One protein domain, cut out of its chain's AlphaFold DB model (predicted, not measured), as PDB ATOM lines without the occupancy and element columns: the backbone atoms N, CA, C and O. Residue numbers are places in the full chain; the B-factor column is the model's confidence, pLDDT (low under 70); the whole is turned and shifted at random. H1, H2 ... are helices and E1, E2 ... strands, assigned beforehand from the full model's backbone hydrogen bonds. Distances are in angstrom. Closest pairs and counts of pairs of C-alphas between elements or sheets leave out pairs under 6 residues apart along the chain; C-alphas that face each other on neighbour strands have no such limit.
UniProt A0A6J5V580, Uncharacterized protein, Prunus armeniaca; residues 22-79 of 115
ATOM      1  N   PRO A  22     -30.250   5.870  32.845       56.31
ATOM      2  CA  PRO A  22     -30.843   4.595  33.220       56.31
ATOM      3  C   PRO A  22     -32.164   4.405  32.468       56.31
ATOM      4  O   PRO A  22     -33.073   5.233  32.540       56.31
ATOM      5  N   MET A  23     -32.250   3.320  31.700       65.12
ATOM      6  CA  MET A  23     -33.456   2.935  30.974       65.12
ATOM      7  C   MET A  23     -34.505   2.445  31.971       65.12
ATOM      8  O   MET A  23     -34.610   1.255  32.240       65.12
ATOM      9  N   ASN A  24     -35.291   3.372  32.517       75.62
ATOM     10  CA  ASN A  24     -36.493   3.059  33.288       75.62
ATOM     11  C   ASN A  24     -37.606   2.637  32.315       75.62
ATOM     12  O   ASN A  24     -38.546   3.386  32.048       75.62
ATOM     13  N   CYS A  25     -37.437   1.472  31.693       84.06
ATOM     14  CA  CYS A  25     -38.392   0.926  30.740       84.06
ATOM     15  C   CYS A  25     -39.444   0.077  31.457       84.06
ATOM     16  O   CYS A  25     -39.128  -0.731  32.330       84.06
ATOM     17  N   LEU A  26     -40.698   0.236  31.036       89.75
ATOM     18  CA  LEU A  26     -41.826  -0.563  31.500       89.75
ATOM     19  C   LEU A  26     -42.423  -1.330  30.322       89.75
ATOM     20  O   LEU A  26     -42.666  -0.754  29.258       89.75
ATOM     21  N   ALA A  27     -42.711  -2.608  30.532       91.12
ATOM     22  CA  ALA A  27     -43.565  -3.392  29.654       91.12
ATOM     23  C   ALA A  27     -45.019  -3.217  30.107       91.12
ATOM     24  O   ALA A  27     -45.303  -3.290  31.301       91.12
ATOM     25  N   ARG A  28     -45.945  -2.964  29.176       91.31
ATOM     26  CA  ARG A  28     -47.361  -2.744  29.500       91.31
ATOM     27  C   ARG A  28     -48.278  -3.426  28.496       91.31
ATOM     28  O   ARG A  28     -48.059  -3.310  27.292       91.31
ATOM     29  N   ILE A  29     -49.336  -4.060  28.996       90.31
ATOM     30  CA  ILE A  29     -50.421  -4.587  28.161       90.31
ATOM     31  C   ILE A  29     -51.173  -3.412  27.532       90.31
ATOM     32  O   ILE A  29     -51.609  -2.499  28.234       90.31
ATOM     33  N   LEU A  30     -51.316  -3.422  26.205       87.69
ATOM     34  CA  LEU A  30     -52.063  -2.392  25.473       87.69
ATOM     35  C   LEU A  30     -53.531  -2.769  25.255       87.69
ATOM     36  O   LEU A  30     -54.375  -1.886  25.147       87.69
ATOM     37  N   GLY A  31     -53.834  -4.063  25.217       83.69
ATOM     38  CA  GLY A  31     -55.175  -4.584  24.993       83.69
ATOM     39  C   GLY A  31     -55.132  -6.066  24.642       83.69
ATOM     40  O   GLY A  31     -54.063  -6.678  24.639       83.69
ATOM     41  N   GLY A  32     -56.299  -6.623  24.345       82.25
ATOM     42  CA  GLY A  32     -56.466  -7.992  23.877       82.25
ATOM     43  C   GLY A  32     -57.729  -8.116  23.022       82.25
ATOM     44  O   GLY A  32     -58.408  -7.112  22.805       82.25
ATOM     45  N   PRO A  33     -58.022  -9.319  22.508       80.00
ATOM     46  CA  PRO A  33     -59.163  -9.543  21.621       80.00
ATOM     47  C   PRO A  33     -60.521  -9.359  22.318       80.00
ATOM     48  O   PRO A  33     -61.481  -8.954  21.671       80.00
ATOM     49  N   ASP A  34     -60.590  -9.617  23.623       79.69
ATOM     50  CA  ASP A  34     -61.822  -9.538  24.411       79.69
ATOM     51  C   ASP A  34     -61.900  -8.258  25.258       79.69
ATOM     52  O   ASP A  34     -60.954  -7.475  25.352       79.69
ATOM     53  N   GLN A  35     -63.039  -8.037  25.919       66.06
ATOM     54  CA  GLN A  35     -63.174  -6.986  26.925       66.06
ATOM     55  C   GLN A  35     -62.458  -7.418  28.212       66.06
ATOM     56  O   GLN A  35     -62.907  -8.319  28.917       66.06
ATOM     57  N   LEU A  36     -61.328  -6.780  28.512       75.19
ATOM     58  CA  LEU A  36     -60.449  -7.181  29.609       75.19
ATOM     59  C   LEU A  36     -60.470  -6.154  30.740       75.19
ATOM     60  O   LEU A  36     -60.386  -4.947  30.513       75.19
ATOM     61  N   TYR A  37     -60.526  -6.640  31.977       78.50
ATOM     62  CA  TYR A  37     -60.214  -5.859  33.163       78.50
ATOM     63  C   TYR A  37     -58.733  -6.024  33.511       78.50
ATOM     64  O   TYR A  37     -58.255  -7.130  33.744       78.50
ATOM     65  N   ALA A  38     -57.997  -4.922  33.613       78.06
ATOM     66  CA  ALA A  38     -56.608  -4.943  34.057       78.06
ATOM     67  C   ALA A  38     -56.433  -4.002  35.250       78.06
ATOM     68  O   ALA A  38     -56.763  -2.816  35.182       78.06
ATOM     69  N   SER A  39     -55.895  -4.519  36.358       77.19
ATOM     70  CA  SER A  39     -55.480  -3.658  37.468       77.19
ATOM     71  C   SER A  39     -54.099  -3.071  37.172       77.19
ATOM     72  O   SER A  39     -53.250  -3.735  36.572       77.19
ATOM     73  N   ARG A  40     -53.825  -1.845  37.638       75.62
ATOM     74  CA  ARG A  40     -52.512  -1.197  37.442       75.62
ATOM     75  C   ARG A  40     -51.332  -2.054  37.917       75.62
ATOM     76  O   ARG A  40     -50.257  -1.925  37.350       75.62
ATOM     77  N   LYS A  41     -51.536  -2.916  38.921       77.56
ATOM     78  CA  LYS A  41     -50.490  -3.773  39.503       77.56
ATOM     79  C   LYS A  41     -50.031  -4.900  38.571       77.56
ATOM     80  O   LYS A  41     -48.896  -5.333  38.688       77.56
ATOM     81  N   VAL A  42     -50.906  -5.378  37.685       84.25
ATOM     82  CA  VAL A  42     -50.624  -6.507  36.771       84.25
ATOM     83  C   VAL A  42     -50.533  -6.076  35.307       84.25
ATOM     84  O   VAL A  42     -50.101  -6.844  34.457       84.25
ATOM     85  N   MET A  43     -50.932  -4.839  34.999       88.25
ATOM     86  CA  MET A  43     -50.934  -4.312  33.636       88.25
ATOM     87  C   MET A  43     -49.547  -3.860  33.167       88.25
ATOM     88  O   MET A  43     -49.308  -3.823  31.960       88.25
ATOM     89  N   ALA A  44     -48.660  -3.487  34.093       90.75
ATOM     90  CA  ALA A  44     -47.316  -3.007  33.795       90.75
ATOM     91  C   ALA A  44     -46.267  -3.701  34.670       90.75
ATOM     92  O   ALA A  44     -46.522  -3.985  35.839       90.75
ATOM     93  N   SER A  45     -45.088  -3.931  34.098       91.81
ATOM     94  CA  SER A  45     -43.948  -4.552  34.764       91.81
ATOM     95  C   SER A  45     -42.653  -3.842  34.386       91.81
ATOM     96  O   SER A  45     -42.528  -3.304  33.282       91.81
ATOM     97  N   GLU A  46     -41.697  -3.828  35.307       91.62
ATOM     98  CA  GLU A  46     -40.371  -3.264  35.072       91.62
ATOM     99  C   GLU A  46     -39.524  -4.216  34.238       91.62
ATOM    100  O   GLU A  46     -39.555  -5.432  34.429       91.62
ATOM    101  N   ILE A  47     -38.746  -3.649  33.320       90.69
ATOM    102  CA  ILE A  47     -37.786  -4.414  32.534       90.69
ATOM    103  C   ILE A  47     -36.475  -4.477  33.312       90.69
ATOM    104  O   ILE A  47     -35.827  -3.458  33.549       90.69
ATOM    105  N   VAL A  48     -36.078  -5.685  33.693       90.12
ATOM    106  CA  VAL A  48     -34.858  -5.970  34.446       90.12
ATOM    107  C   VAL A  48     -33.861  -6.718  33.574       90.12
ATOM    108  O   VAL A  48     -34.225  -7.503  32.697       90.12
ATOM    109  N   LYS A  49     -32.574  -6.466  33.803       88.50
ATOM    110  CA  LYS A  49     -31.498  -7.176  33.111       88.50
ATOM    111  C   LYS A  49     -31.344  -8.578  33.703       88.50
ATOM    112  O   LYS A  49     -31.389  -8.735  34.924       88.50
ATOM    113  N   THR A  50     -31.152  -9.583  32.859       87.25
ATOM    114  CA  THR A  50     -30.842 -10.945  33.310       87.25
ATOM    115  C   THR A  50     -29.339 -11.092  33.589       87.25
ATOM    116  O   THR A  50     -28.558 -10.154  33.408       87.25
ATOM    117  N   GLN A  51     -28.919 -12.268  34.071       86.25
ATOM    118  CA  GLN A  51     -27.496 -12.569  34.289       86.25
ATOM    119  C   GLN A  51     -26.704 -12.610  32.974       86.25
ATOM    120  O   GLN A  51     -25.490 -12.412  32.970       86.25
ATOM    121  N   GLU A  52     -27.389 -12.842  31.856       85.38
ATOM    122  CA  GLU A  52     -26.779 -12.909  30.539       85.38
ATOM    123  C   GLU A  52     -26.524 -11.510  29.957       85.38
ATOM    124  O   GLU A  52     -27.304 -10.566  30.153       85.38
ATOM    125  N   PRO A  53     -25.420 -11.336  29.210       80.81
ATOM    126  CA  PRO A  53     -25.131 -10.070  28.565       80.81
ATOM    127  C   PRO A  53     -26.228  -9.732  27.549       80.81
ATOM    128  O   PRO A  53     -26.586 -10.540  26.701       80.81
ATOM    129  N   ASN A  54     -26.722  -8.494  27.617       81.06
ATOM    130  CA  ASN A  54     -27.707  -7.940  26.682       81.06
ATOM    131  C   ASN A  54     -29.074  -8.659  26.656       81.06
ATOM    132  O   ASN A  54     -29.821  -8.509  25.692       81.06
ATOM    133  N   SER A  55     -29.405  -9.404  27.711       86.94
ATOM    134  CA  SER A  55     -30.700 -10.062  27.878       86.94
ATOM    135  C   SER A  55     -31.512  -9.374  28.980       86.94
ATOM    136  O   SER A  55     -30.980  -8.855  29.968       86.94
ATOM    137  N   TYR A  56     -32.821  -9.298  28.756       89.75
ATOM    138  CA  TYR A  56     -33.762  -8.538  29.568       89.75
ATOM    139  C   TYR A  56     -35.044  -9.338  29.741       89.75
ATOM    140  O   TYR A  56     -35.471 -10.050  28.836       89.75
ATOM    141  N   THR A  57     -35.671  -9.189  30.899       92.69
ATOM    142  CA  THR A  57     -36.941  -9.831  31.221       92.69
ATOM    143  C   THR A  57     -37.823  -8.884  32.025       92.69
ATOM    144  O   THR A  57     -37.379  -7.825  32.465       92.69
ATOM    145  N   ILE A  58     -39.085  -9.245  32.200       92.88
ATOM    146  CA  ILE A  58     -40.010  -8.535  33.082       92.88
ATOM    147  C   ILE A  58     -39.840  -9.027  34.523       92.88
ATOM    148  O   ILE A  58     -39.635 -10.216  34.759       92.88
ATOM    149  N   SER A  59     -39.922  -8.123  35.499       92.06
ATOM    150  CA  SER A  59     -39.791  -8.475  36.921       92.06
ATOM    151  C   SER A  59     -41.013  -9.212  37.472       92.06
ATOM    152  O   SER A  59     -40.903  -9.996  38.414       92.06
ATOM    153  N   THR A  60     -42.182  -8.970  36.883       91.69
ATOM    154  CA  THR A  60     -43.464  -9.550  37.285       91.69
ATOM    155  C   THR A  60     -44.260 -10.009  36.065       91.69
ATOM    156  O   THR A  60     -44.224  -9.345  35.027       91.69
ATOM    157  N   PRO A  61     -45.023 -11.113  36.165       91.12
ATOM    158  CA  PRO A  61     -45.930 -11.522  35.102       91.12
ATOM    159  C   PRO A  61     -46.971 -10.439  34.809       91.12
ATOM    160  O   PRO A  61     -47.578  -9.875  35.724       91.12
ATOM    161  N   LEU A  62     -47.195 -10.178  33.523       91.94
ATOM    162  CA  LEU A  62     -48.261  -9.301  33.056       91.94
ATOM    163  C   LEU A  62     -49.569 -10.086  32.951       91.94
ATOM    164  O   LEU A  62     -49.568 -11.248  32.546       91.94
ATOM    165  N   GLY A  63     -50.692  -9.457  33.287       89.00
ATOM    166  CA  GLY A  63     -51.981 -10.131  33.225       89.00
ATOM    167  C   GLY A  63     -53.189  -9.209  33.235       89.00
ATOM    168  O   GLY A  63     -53.124  -8.022  33.554       89.00
ATOM    169  N   PHE A  64     -54.318  -9.807  32.891       86.38
ATOM    170  CA  PHE A  64     -55.643  -9.210  32.929       86.38
ATOM    171  C   PHE A  64     -56.659 -10.289  33.313       86.38
ATOM    172  O   PHE A  64     -56.367 -11.484  33.275       86.38
ATOM    173  N   THR A  65     -57.862  -9.876  33.681       82.06
ATOM    174  CA  THR A  65     -58.992 -10.759  33.957       82.06
ATOM    175  C   THR A  65     -60.120 -10.474  32.974       82.06
ATOM    176  O   THR A  65     -60.273  -9.359  32.485       82.06
ATOM    177  N   THR A  66     -60.927 -11.483  32.667       80.56
ATOM    178  CA  THR A  66     -62.077 -11.351  31.753       80.56
ATOM    179  C   THR A  66     -63.243 -10.590  32.378       80.56
ATOM    180  O   THR A  66     -64.061  -9.996  31.689       80.56
ATOM    181  N   SER A  67     -63.322 -10.590  33.705       77.88
ATOM    182  CA  SER A  67     -64.318  -9.854  34.466       77.88
ATOM    183  C   SER A  67     -63.651  -9.117  35.608       77.88
ATOM    184  O   SER A  67     -62.501  -9.392  35.973       77.88
ATOM    185  N   CYS A  68     -64.365  -8.155  36.178       75.62
ATOM    186  CA  CYS A  68     -63.804  -7.445  37.296       75.62
ATOM    187  C   CYS A  68     -63.874  -8.254  38.596       75.62
ATOM    188  O   CYS A  68     -64.967  -8.647  39.014       75.62
ATOM    189  N   PRO A  69     -62.740  -8.462  39.282       72.69
ATOM    190  CA  PRO A  69     -62.719  -9.227  40.512       72.69
ATOM    191  C   PRO A  69     -63.390  -8.445  41.650       72.69
ATOM    192  O   PRO A  69     -62.845  -7.473  42.169       72.69
ATOM    193  N   LEU A  70     -64.555  -8.923  42.095       68.56
ATOM    194  CA  LEU A  70     -65.320  -8.344  43.213       68.56
ATOM    195  C   LEU A  70     -64.574  -8.402  44.560       68.56
ATOM    196  O   LEU A  70     -64.883  -7.645  45.481       68.56
ATOM    197  N   ASN A  71     -63.582  -9.290  44.663       67.06
ATOM    198  CA  ASN A  71     -62.832  -9.571  45.889       67.06
ATOM    199  C   ASN A  71     -61.613  -8.657  46.093       67.06
ATOM    200  O   ASN A  71     -61.031  -8.645  47.178       67.06
ATOM    201  N   ILE A  72     -61.212  -7.881  45.082       66.62
ATOM    202  CA  ILE A  72     -60.064  -6.976  45.192       66.62
ATOM    203  C   ILE A  72     -60.590  -5.601  45.602       66.62
ATOM    204  O   ILE A  72     -61.260  -4.925  44.828       66.62
ATOM    205  N   LYS A  73     -60.271  -5.159  46.825       61.53
ATOM    206  CA  LYS A  73     -60.707  -3.848  47.355       61.53
ATOM    207  C   LYS A  73     -60.269  -2.663  46.483       61.53
ATOM    208  O   LYS A  73     -60.916  -1.624  46.496       61.53
ATOM    209  N   GLU A  74     -59.181  -2.834  45.738       60.94
ATOM    210  CA  GLU A  74     -58.595  -1.840  44.832       60.94
ATOM    211  C   GLU A  74     -59.156  -1.936  43.406       60.94
ATOM    212  O   GLU A  74     -58.893  -1.062  42.579       60.94
ATOM    213  N   ALA A  75     -59.921  -2.989  43.098       59.53
ATOM    214  CA  ALA A  75     -60.572  -3.107  41.812       59.53
ATOM    215  C   ALA A  75     -61.762  -2.148  41.780       59.53
ATOM    216  O   ALA A  75     -62.797  -2.370  42.406       59.53
ATOM    217  N   ALA A  76     -61.599  -1.049  41.047       57.00
ATOM    218  CA  ALA A  76     -62.564   0.043  40.920       57.00
ATOM    219  C   ALA A  76     -63.895  -0.338  40.230       57.00
ATOM    220  O   ALA A  76     -64.605   0.535  39.744       57.00
ATOM    221  N   CYS A  77     -64.249  -1.623  40.155       60.69
ATOM    222  CA  CYS A  77     -65.489  -2.080  39.522       60.69
ATOM    223  C   CYS A  77     -66.636  -2.287  40.483       60.69
ATOM    224  O   CYS A  77     -67.737  -2.616  40.049       60.69
ATOM    225  N   LYS A  78     -66.426  -2.054  41.782       55.38
ATOM    226  CA  LYS A  78     -67.556  -1.539  42.543       55.38
ATOM    227  C   LYS A  78     -67.925  -0.253  41.840       55.38
ATOM    228  O   LYS A  78     -67.136   0.685  41.898       55.38
ATOM    229  N   ALA A  79     -69.061  -0.264  41.141       51.41
ATOM    230  CA  ALA A  79     -69.683   0.932  40.618       51.41
ATOM    231  C   ALA A  79     -69.576   1.970  41.730       51.41
ATOM    232  O   ALA A  79     -70.243   1.878  42.764       51.41
TER     233      ALA A  79
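This is residues 22 to 79 of the 115 residues of an uncharacterized protein of Prunus armeniaca (UniProt A0A6J5V580). With little regular structure, this is a narrow, elongated body: three short strands, E1 - E2 - E3, make a small antiparallel sheet toward one end, and loops reach to the other. It has 58 printed residues, 16 in named elements, in the order E1, H1, E2, E3; the class is mixed. It is loose, radius of gyration of the C-alphas 14.3 A, spanning 46 by 25 by 17 A.

E1, residues 26 to 28, is antiparallel to E2, residues 44 to 49, at 139 degrees; N 27 and O 45, 2.8 A apart, are within hydrogen-bond range. H1, residues 40 to 43, is only just not on the sheet, with 4 pairs of C-alphas within 10 A, and is too short for any O i to N i+4 pair; its one O i to N i+3 pair is out of range. E2 and E3, residues 56 to 58, form a hairpin at 151 degrees; N 48 and O 57, 2.8 A apart, are within range.

E1, 6.3 A long, begins at C-alpha 26 (-41.826, -0.563, 31.500). H1 spans 5.2 A, E2 16.4 A and E3 7.2 A, ending at C-alpha 58 (-40.010, -8.535, 33.082).

The printed part has no cut. The E1 to H1 link, 11 residues, is long. Residues 59 to 79 hold no named element. pLDDT is under 70 at residues 22 to 23, 35 and 70 to 79.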